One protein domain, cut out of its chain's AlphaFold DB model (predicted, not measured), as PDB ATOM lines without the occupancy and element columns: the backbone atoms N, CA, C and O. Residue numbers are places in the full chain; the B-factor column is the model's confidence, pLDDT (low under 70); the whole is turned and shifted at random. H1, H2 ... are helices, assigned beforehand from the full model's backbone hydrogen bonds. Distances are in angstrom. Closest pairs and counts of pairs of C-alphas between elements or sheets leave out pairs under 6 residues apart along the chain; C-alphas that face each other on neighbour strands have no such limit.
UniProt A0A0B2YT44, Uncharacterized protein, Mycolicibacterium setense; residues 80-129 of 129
ATOM      1  N   GLY A  80      -8.896 -44.205  16.426       82.69
ATOM      2  CA  GLY A  80      -9.368 -42.886  15.978       82.69
ATOM      3  C   GLY A  80      -8.739 -41.716  16.745       82.69
ATOM      4  O   GLY A  80      -8.383 -40.701  16.151       82.69
ATOM      5  N   ARG A  81      -8.454 -41.894  18.046       86.31
ATOM      6  CA  ARG A  81      -7.741 -40.894  18.867       86.31
ATOM      7  C   ARG A  81      -6.388 -40.487  18.272       86.31
ATOM      8  O   ARG A  81      -5.977 -39.341  18.412       86.31
ATOM      9  N   GLN A  82      -5.653 -41.424  17.667       86.31
ATOM     10  CA  GLN A  82      -4.343 -41.125  17.088       86.31
ATOM     11  C   GLN A  82      -4.480 -40.341  15.787       86.31
ATOM     12  O   GLN A  82      -3.697 -39.422  15.559       86.31
ATOM     13  N   VAL A  83      -5.499 -40.663  14.985       87.06
ATOM     14  CA  VAL A  83      -5.845 -39.903  13.779       87.06
ATOM     15  C   VAL A  83      -6.183 -38.464  14.156       87.06
ATOM     16  O   VAL A  83      -5.568 -37.540  13.634       87.06
ATOM     17  N   LEU A  84      -7.075 -38.270  15.134       89.69
ATOM     18  CA  LEU A  84      -7.457 -36.943  15.617       89.69
ATOM     19  C   LEU A  84      -6.268 -36.178  16.210       89.69
ATOM     20  O   LEU A  84      -6.080 -35.005  15.912       89.69
ATOM     21  N   ARG A  85      -5.415 -36.838  17.000       91.88
ATOM     22  CA  ARG A  85      -4.208 -36.207  17.554       91.88
ATOM     23  C   ARG A  85      -3.257 -35.733  16.458       91.88
ATOM     24  O   ARG A  85      -2.727 -34.629  16.560       91.88
ATOM     25  N   LYS A  86      -3.053 -36.548  15.421       90.25
ATOM     26  CA  LYS A  86      -2.240 -36.165  14.265       90.25
ATOM     27  C   LYS A  86      -2.881 -35.011  13.494       90.25
ATOM     28  O   LYS A  86      -2.189 -34.053  13.185       90.25
ATOM     29  N   PHE A  87      -4.192 -35.063  13.265       93.00
ATOM     30  CA  PHE A  87      -4.932 -33.989  12.607       93.00
ATOM     31  C   PHE A  87      -4.778 -32.649  13.338       93.00
ATOM     32  O   PHE A  87      -4.438 -31.652  12.711       93.00
ATOM     33  N   VAL A  88      -4.959 -32.627  14.662       95.31
ATOM     34  CA  VAL A  88      -4.789 -31.406  15.466       95.31
ATOM     35  C   VAL A  88      -3.364 -30.871  15.349       95.31
ATOM     36  O   VAL A  88      -3.174 -29.691  15.076       95.31
ATOM     37  N   SER A  89      -2.368 -31.751  15.484       93.62
ATOM     38  CA  SER A  89      -0.956 -31.376  15.371       93.62
ATOM     39  C   SER A  89      -0.597 -30.792  14.002       93.62
ATOM     40  O   SER A  89       0.205 -29.866  13.937       93.62
ATOM     41  N   ASP A  90      -1.148 -31.349  12.923       95.38
ATOM     42  CA  ASP A  90      -0.764 -30.991  11.554       95.38
ATOM     43  C   ASP A  90      -1.586 -29.811  11.001       95.38
ATOM     44  O   ASP A  90      -1.092 -29.060  10.160       95.38
ATOM     45  N   HIS A  91      -2.834 -29.639  11.453       95.81
ATOM     46  CA  HIS A  91      -3.802 -28.737  10.815       95.81
ATOM     47  C   HIS A  91      -4.452 -27.707  11.741       95.81
ATOM     48  O   HIS A  91      -5.086 -26.780  11.241       95.81
ATOM     49  N   VAL A  92      -4.311 -27.829  13.063       94.00
ATOM     50  CA  VAL A  92      -4.964 -26.927  14.026       94.00
ATOM     51  C   VAL A  92      -3.907 -26.275  14.928       94.00
ATOM     52  O   VAL A  92      -3.788 -26.602  16.111       94.00
ATOM     53  N   PRO A  93      -3.090 -25.355  14.379       92.38
ATOM     54  CA  PRO A  93      -2.000 -24.748  15.129       92.38
ATOM     55  C   PRO A  93      -2.526 -23.941  16.321       92.38
ATOM     56  O   PRO A  93      -3.534 -23.243  16.232       92.38
ATOM     57  N   GLY A  94      -1.811 -24.018  17.444       92.62
ATOM     58  CA  GLY A  94      -2.145 -23.273  18.662       92.62
ATOM     59  C   GLY A  94      -3.257 -23.890  19.515       92.62
ATOM     60  O   GLY A  94      -3.548 -23.356  20.582       92.62
ATOM     61  N   ILE A  95      -3.843 -25.018  19.101       93.31
ATOM     62  CA  ILE A  95      -4.849 -25.744  19.881       93.31
ATOM     63  C   ILE A  95      -4.294 -27.121  20.243       93.31
ATOM     64  O   ILE A  95      -3.827 -27.870  19.390       93.31
ATOM     65  N   ALA A  96      -4.332 -27.458  21.532       93.75
ATOM     66  CA  ALA A  96      -3.969 -28.792  21.992       93.75
ATOM     67  C   ALA A  96      -5.076 -29.809  21.659       93.75
ATOM     68  O   ALA A  96      -6.241 -29.459  21.466       93.75
ATOM     69  N   TYR A  97      -4.707 -31.087  21.621       94.00
ATOM     70  CA  TYR A  97      -5.623 -32.179  21.289       94.00
ATOM     71  C   TYR A  97      -6.868 -32.204  22.188       94.00
ATOM     72  O   TYR A  97      -7.982 -32.308  21.686       94.00
ATOM     73  N   GLU A  98      -6.691 -32.076  23.500       94.88
ATOM     74  CA  GLU A  98      -7.776 -32.168  24.476       94.88
ATOM     75  C   GLU A  98      -8.810 -31.032  24.314       94.88
ATOM     76  O   GLU A  98      -9.989 -31.347  24.151       94.88
ATOM     77  N   PRO A  99      -8.422 -29.737  24.250       95.38
ATOM     78  CA  PRO A  99      -9.351 -28.656  23.913       95.38
ATOM     79  C   PRO A  99     -10.104 -28.862  22.596       95.38
ATOM     80  O   PRO A  99     -11.301 -28.589  22.530       95.38
ATOM     81  N   PHE A 100      -9.427 -29.357  21.555       94.94
ATOM     82  CA  PHE A 100     -10.071 -29.631  20.270       94.94
ATOM     83  C   PHE A 100     -11.148 -30.716  20.391       94.94
ATOM     84  O   PHE A 100     -12.255 -30.542  19.891       94.94
ATOM     85  N   VAL A 101     -10.847 -31.826  21.072       92.44
ATOM     86  CA  VAL A 101     -11.816 -32.913  21.275       92.44
ATOM     87  C   VAL A 101     -13.021 -32.437  22.079       92.44
ATOM     88  O   VAL A 101     -14.144 -32.766  21.710       92.44
ATOM     89  N   ASN A 102     -12.809 -31.632  23.122       93.12
ATOM     90  CA  ASN A 102     -13.910 -31.067  23.904       93.12
ATOM     91  C   ASN A 102     -14.838 -30.222  23.027       93.12
ATOM     92  O   ASN A 102     -16.043 -30.434  23.044       93.12
ATOM     93  N   LEU A 103     -14.277 -29.358  22.175       92.81
ATOM     94  CA  LEU A 103     -15.066 -28.557  21.240       92.81
ATOM     95  C   LEU A 103     -15.877 -29.426  20.264       92.81
ATOM     96  O   LEU A 103     -17.026 -29.114  19.960       92.81
ATOM     97  N   VAL A 104     -15.288 -30.517  19.764       90.25
ATOM     98  CA  VAL A 104     -16.006 -31.468  18.901       90.25
ATOM     99  C   VAL A 104     -17.172 -32.103  19.658       90.25
ATOM    100  O   VAL A 104     -18.275 -32.156  19.121       90.25
ATOM    101  N   LEU A 105     -16.951 -32.548  20.898       89.75
ATOM    102  CA  LEU A 105     -17.995 -33.137  21.739       89.75
ATOM    103  C   LEU A 105     -19.119 -32.138  22.035       89.75
ATOM    104  O   LEU A 105     -20.285 -32.488  21.869       89.75
ATOM    105  N   ASP A 106     -18.783 -30.895  22.380       92.50
ATOM    106  CA  ASP A 106     -19.764 -29.827  22.597       92.50
ATOM    107  C   ASP A 106     -20.632 -29.633  21.346       92.50
ATOM    108  O   ASP A 106     -21.862 -29.576  21.422       92.50
ATOM    109  N   ARG A 107     -20.006 -29.642  20.162       92.62
ATOM    110  CA  ARG A 107     -20.727 -29.464  18.898       92.62
ATOM    111  C   ARG A 107     -21.600 -30.660  18.521       92.62
ATOM    112  O   ARG A 107     -22.649 -30.481  17.897       92.62
ATOM    113  N   MET A 108     -21.199 -31.869  18.914       89.81
ATOM    114  CA  MET A 108     -22.025 -33.073  18.790       89.81
ATOM    115  C   MET A 108     -23.264 -32.991  19.685       89.81
ATOM    116  O   MET A 108     -24.361 -33.288  19.213       89.81
ATOM    117  N   VAL A 109     -23.112 -32.521  20.928       90.44
ATOM    118  CA  VAL A 109     -24.229 -32.308  21.864       90.44
ATOM    119  C   VAL A 109     -25.227 -31.301  21.299       90.44
ATOM    120  O   VAL A 109     -26.420 -31.589  21.237       90.44
ATOM    121  N   GLU A 110     -24.751 -30.155  20.812       93.31
ATOM    122  CA  GLU A 110     -25.607 -29.128  20.198       93.31
ATOM    123  C   GLU A 110     -26.349 -29.641  18.957       93.31
ATOM    124  O   GLU A 110     -27.467 -29.215  18.673       93.31
ATOM    125  N   SER A 111     -25.751 -30.594  18.240       92.75
ATOM    126  CA  SER A 111     -26.352 -31.239  17.070       92.75
ATOM    127  C   SER A 111     -27.203 -32.466  17.424       92.75
ATOM    128  O   SER A 111     -27.728 -33.115  16.522       92.75
ATOM    129  N   SER A 112     -27.344 -32.802  18.713       90.19
ATOM    130  CA  SER A 112     -28.016 -34.021  19.197       90.19
ATOM    131  C   SER A 112     -27.475 -35.315  18.564       90.19
ATOM    132  O   SER A 112     -28.227 -36.255  18.308       90.19
ATOM    133  N   VAL A 113     -26.164 -35.368  18.298       87.88
ATOM    134  CA  VAL A 113     -25.476 -36.533  17.727       87.88
ATOM    135  C   VAL A 113     -24.742 -37.290  18.831       87.88
ATOM    136  O   VAL A 113     -23.835 -36.755  19.464       87.88
ATOM    137  N   GLU A 114     -25.081 -38.564  19.019       81.69
ATOM    138  CA  GLU A 114     -24.350 -39.468  19.912       81.69
ATOM    139  C   GLU A 114     -23.315 -40.286  19.115       81.69
ATOM    140  O   GLU A 114     -23.659 -40.845  18.067       81.69
ATOM    141  N   PRO A 115     -22.054 -40.403  19.580       80.56
ATOM    142  CA  PRO A 115     -21.104 -41.321  18.968       80.56
ATOM    143  C   PRO A 115     -21.612 -42.767  19.045       80.56
ATOM    144  O   PRO A 115     -22.031 -43.243  20.102       80.56
ATOM    145  N   ALA A 116     -21.517 -43.501  17.937       78.50
ATOM    146  CA  ALA A 116     -21.899 -44.908  17.909       78.50
ATOM    147  C   ALA A 116     -21.115 -45.714  18.963       78.50
ATOM    148  O   ALA A 116     -19.887 -45.655  19.026       78.50
ATOM    149  N   GLY A 117     -21.835 -46.468  19.797       77.44
ATOM    150  CA  GLY A 117     -21.251 -47.275  20.871       77.44
ATOM    151  C   GLY A 117     -20.969 -46.526  22.178       77.44
ATOM    152  O   GLY A 117     -20.567 -47.173  23.144       77.44
ATOM    153  N   MET A 118     -21.222 -45.212  22.263       81.50
ATOM    154  CA  MET A 118     -21.008 -44.443  23.497       81.50
ATOM    155  C   MET A 118     -21.894 -44.943  24.642       81.50
ATOM    156  O   MET A 118     -21.381 -45.200  25.728       81.50
ATOM    157  N   LYS A 119     -23.183 -45.198  24.384       82.50
ATOM    158  CA  LYS A 119     -24.083 -45.858  25.341       82.50
ATOM    159  C   LYS A 119     -23.506 -47.141  25.946       82.50
ATOM    160  O   LYS A 119     -23.502 -47.291  27.156       82.50
ATOM    161  N   MET A 120     -22.951 -48.031  25.122       86.69
ATOM    162  CA  MET A 120     -22.351 -49.286  25.594       86.69
ATOM    163  C   MET A 120     -21.147 -49.043  26.514       86.69
ATOM    164  O   MET A 120     -20.967 -49.761  27.494       86.69
ATOM    165  N   VAL A 121     -20.323 -48.033  26.216       80.88
ATOM    166  CA  VAL A 121     -19.194 -47.649  27.074       80.88
ATOM    167  C   VAL A 121     -19.691 -47.079  28.401       80.88
ATOM    168  O   VAL A 121     -19.178 -47.460  29.449       80.88
ATOM    169  N   LEU A 122     -20.694 -46.198  28.369       82.81
ATOM    170  CA  LEU A 122     -21.298 -45.630  29.574       82.81
ATOM    171  C   LEU A 122     -21.914 -46.723  30.449       82.81
ATOM    172  O   LEU A 122     -21.628 -46.768  31.639       82.81
ATOM    173  N   ASP A 123     -22.674 -47.641  29.853       90.19
ATOM    174  CA  ASP A 123     -23.273 -48.777  30.552       90.19
ATOM    175  C   ASP A 123     -22.194 -49.669  31.191       90.19
ATOM    176  O   ASP A 123     -22.326 -50.063  32.346       90.19
ATOM    177  N   TYR A 124     -21.088 -49.937  30.485       89.38
ATOM    178  CA  TYR A 124     -19.952 -50.689  31.031       89.38
ATOM    179  C   TYR A 124     -19.293 -49.983  32.224       89.38
ATOM    180  O   TYR A 124     -18.987 -50.626  33.225       89.38
ATOM    181  N   VAL A 125     -19.078 -48.666  32.136       84.12
ATOM    182  CA  VAL A 125     -18.476 -47.873  33.223       84.12
ATOM    183  C   VAL A 125     -19.407 -47.803  34.431       84.12
ATOM    184  O   VAL A 125     -18.943 -47.936  35.557       84.12
ATOM    185  N   LEU A 126     -20.711 -47.629  34.209       88.12
ATOM    186  CA  LEU A 126     -21.716 -47.582  35.274       88.12
ATOM    187  C   LEU A 126     -21.956 -48.953  35.924       88.12
ATOM    188  O   LEU A 126     -22.385 -49.011  37.073       88.12
ATOM    189  N   ALA A 127     -21.694 -50.046  35.202       85.38
ATOM    190  CA  ALA A 127     -21.777 -51.412  35.713       85.38
ATOM    191  C   ALA A 127     -20.482 -51.900  36.390       85.38
ATOM    192  O   ALA A 127     -20.487 -52.977  36.992       85.38
ATOM    193  N   ALA A 128     -19.378 -51.154  36.285       67.12
ATOM    194  CA  ALA A 128     -18.138 -51.479  36.980       67.12
ATOM    195  C   ALA A 128     -18.293 -51.174  38.491       67.12
ATOM    196  O   ALA A 128     -18.705 -50.063  38.827       67.12
ATOM    197  N   PRO A 129     -18.018 -52.143  39.387       52.56
ATOM    198  CA  PRO A 129     -18.160 -51.980  40.838       52.56
ATOM    199  C   PRO A 129     -17.137 -51.020  41.454       52.56
ATOM    200  O   PRO A 129     -16.003 -50.925  40.926       52.56
TER     201      PRO A 129
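This is residues 80 to 129 of the 129 residues of an uncharacterized protein of Mycolicibacterium setense (UniProt A0A0B2YT44). Three helices follow one another in a loose, open zigzag: residues 97 to 100 of H2 pack on residues 84 to 89 of H1, and H2 runs away from H1 nearly at a right angle. Beyond the link after H2 the chain turns off again, and H3, with the last residues, sticks out and touches no helix. The printed part has 50 residues with three named helices in the order H1, H2, H3 and no named strand, and its class is all helix. It is loose, with a radius of gyration of the C-alphas of 13.5 A, and elongated, spanning 39 by 24 by 16 A.

H1, residues 80 to 91, begins at C-alpha 80 (-9.368, -42.886, 15.978) and is 16.1 A from first to last C-alpha. H2, residues 97 to 110, is the longest helix at 20.2 A and begins at C-alpha 97 (-5.623, -32.179, 21.289). H3, residues 118 to 127, is 14.1 A long and ends at C-alpha 127 (-21.777, -51.412, 35.713).

H1 touches H2 with residues 84 to 89 alone, and H2 touches H1 with residues 97 to 100 alone. Their closest C-alphas, those of Arg 85 and Tyr 97, are 5.7 A apart. Their lines are about perpendicular, but only just, at 71 degrees. H3 is apart from H1 and from H2. In H1, H2 and H3 every O i to N i+4 pair is within hydrogen-bond range.

The two C-alphas farthest apart, those of Pro 93 and Pro 129, are 40.8 A apart. Residues 106 to 112, of which 106 to 110 belong to H2, stand free, and so do residues 116 to 129, of which 118 to 127 belong to H3. The link from H1 to H2 is tight, with 5 residues, and that from H2 to H3 is short, with 7. The printed part has no cut and ends at residue 129, the chain's last. The mean pLDDT of the printed part is 88.2, and residues 128 to 129 are under 70.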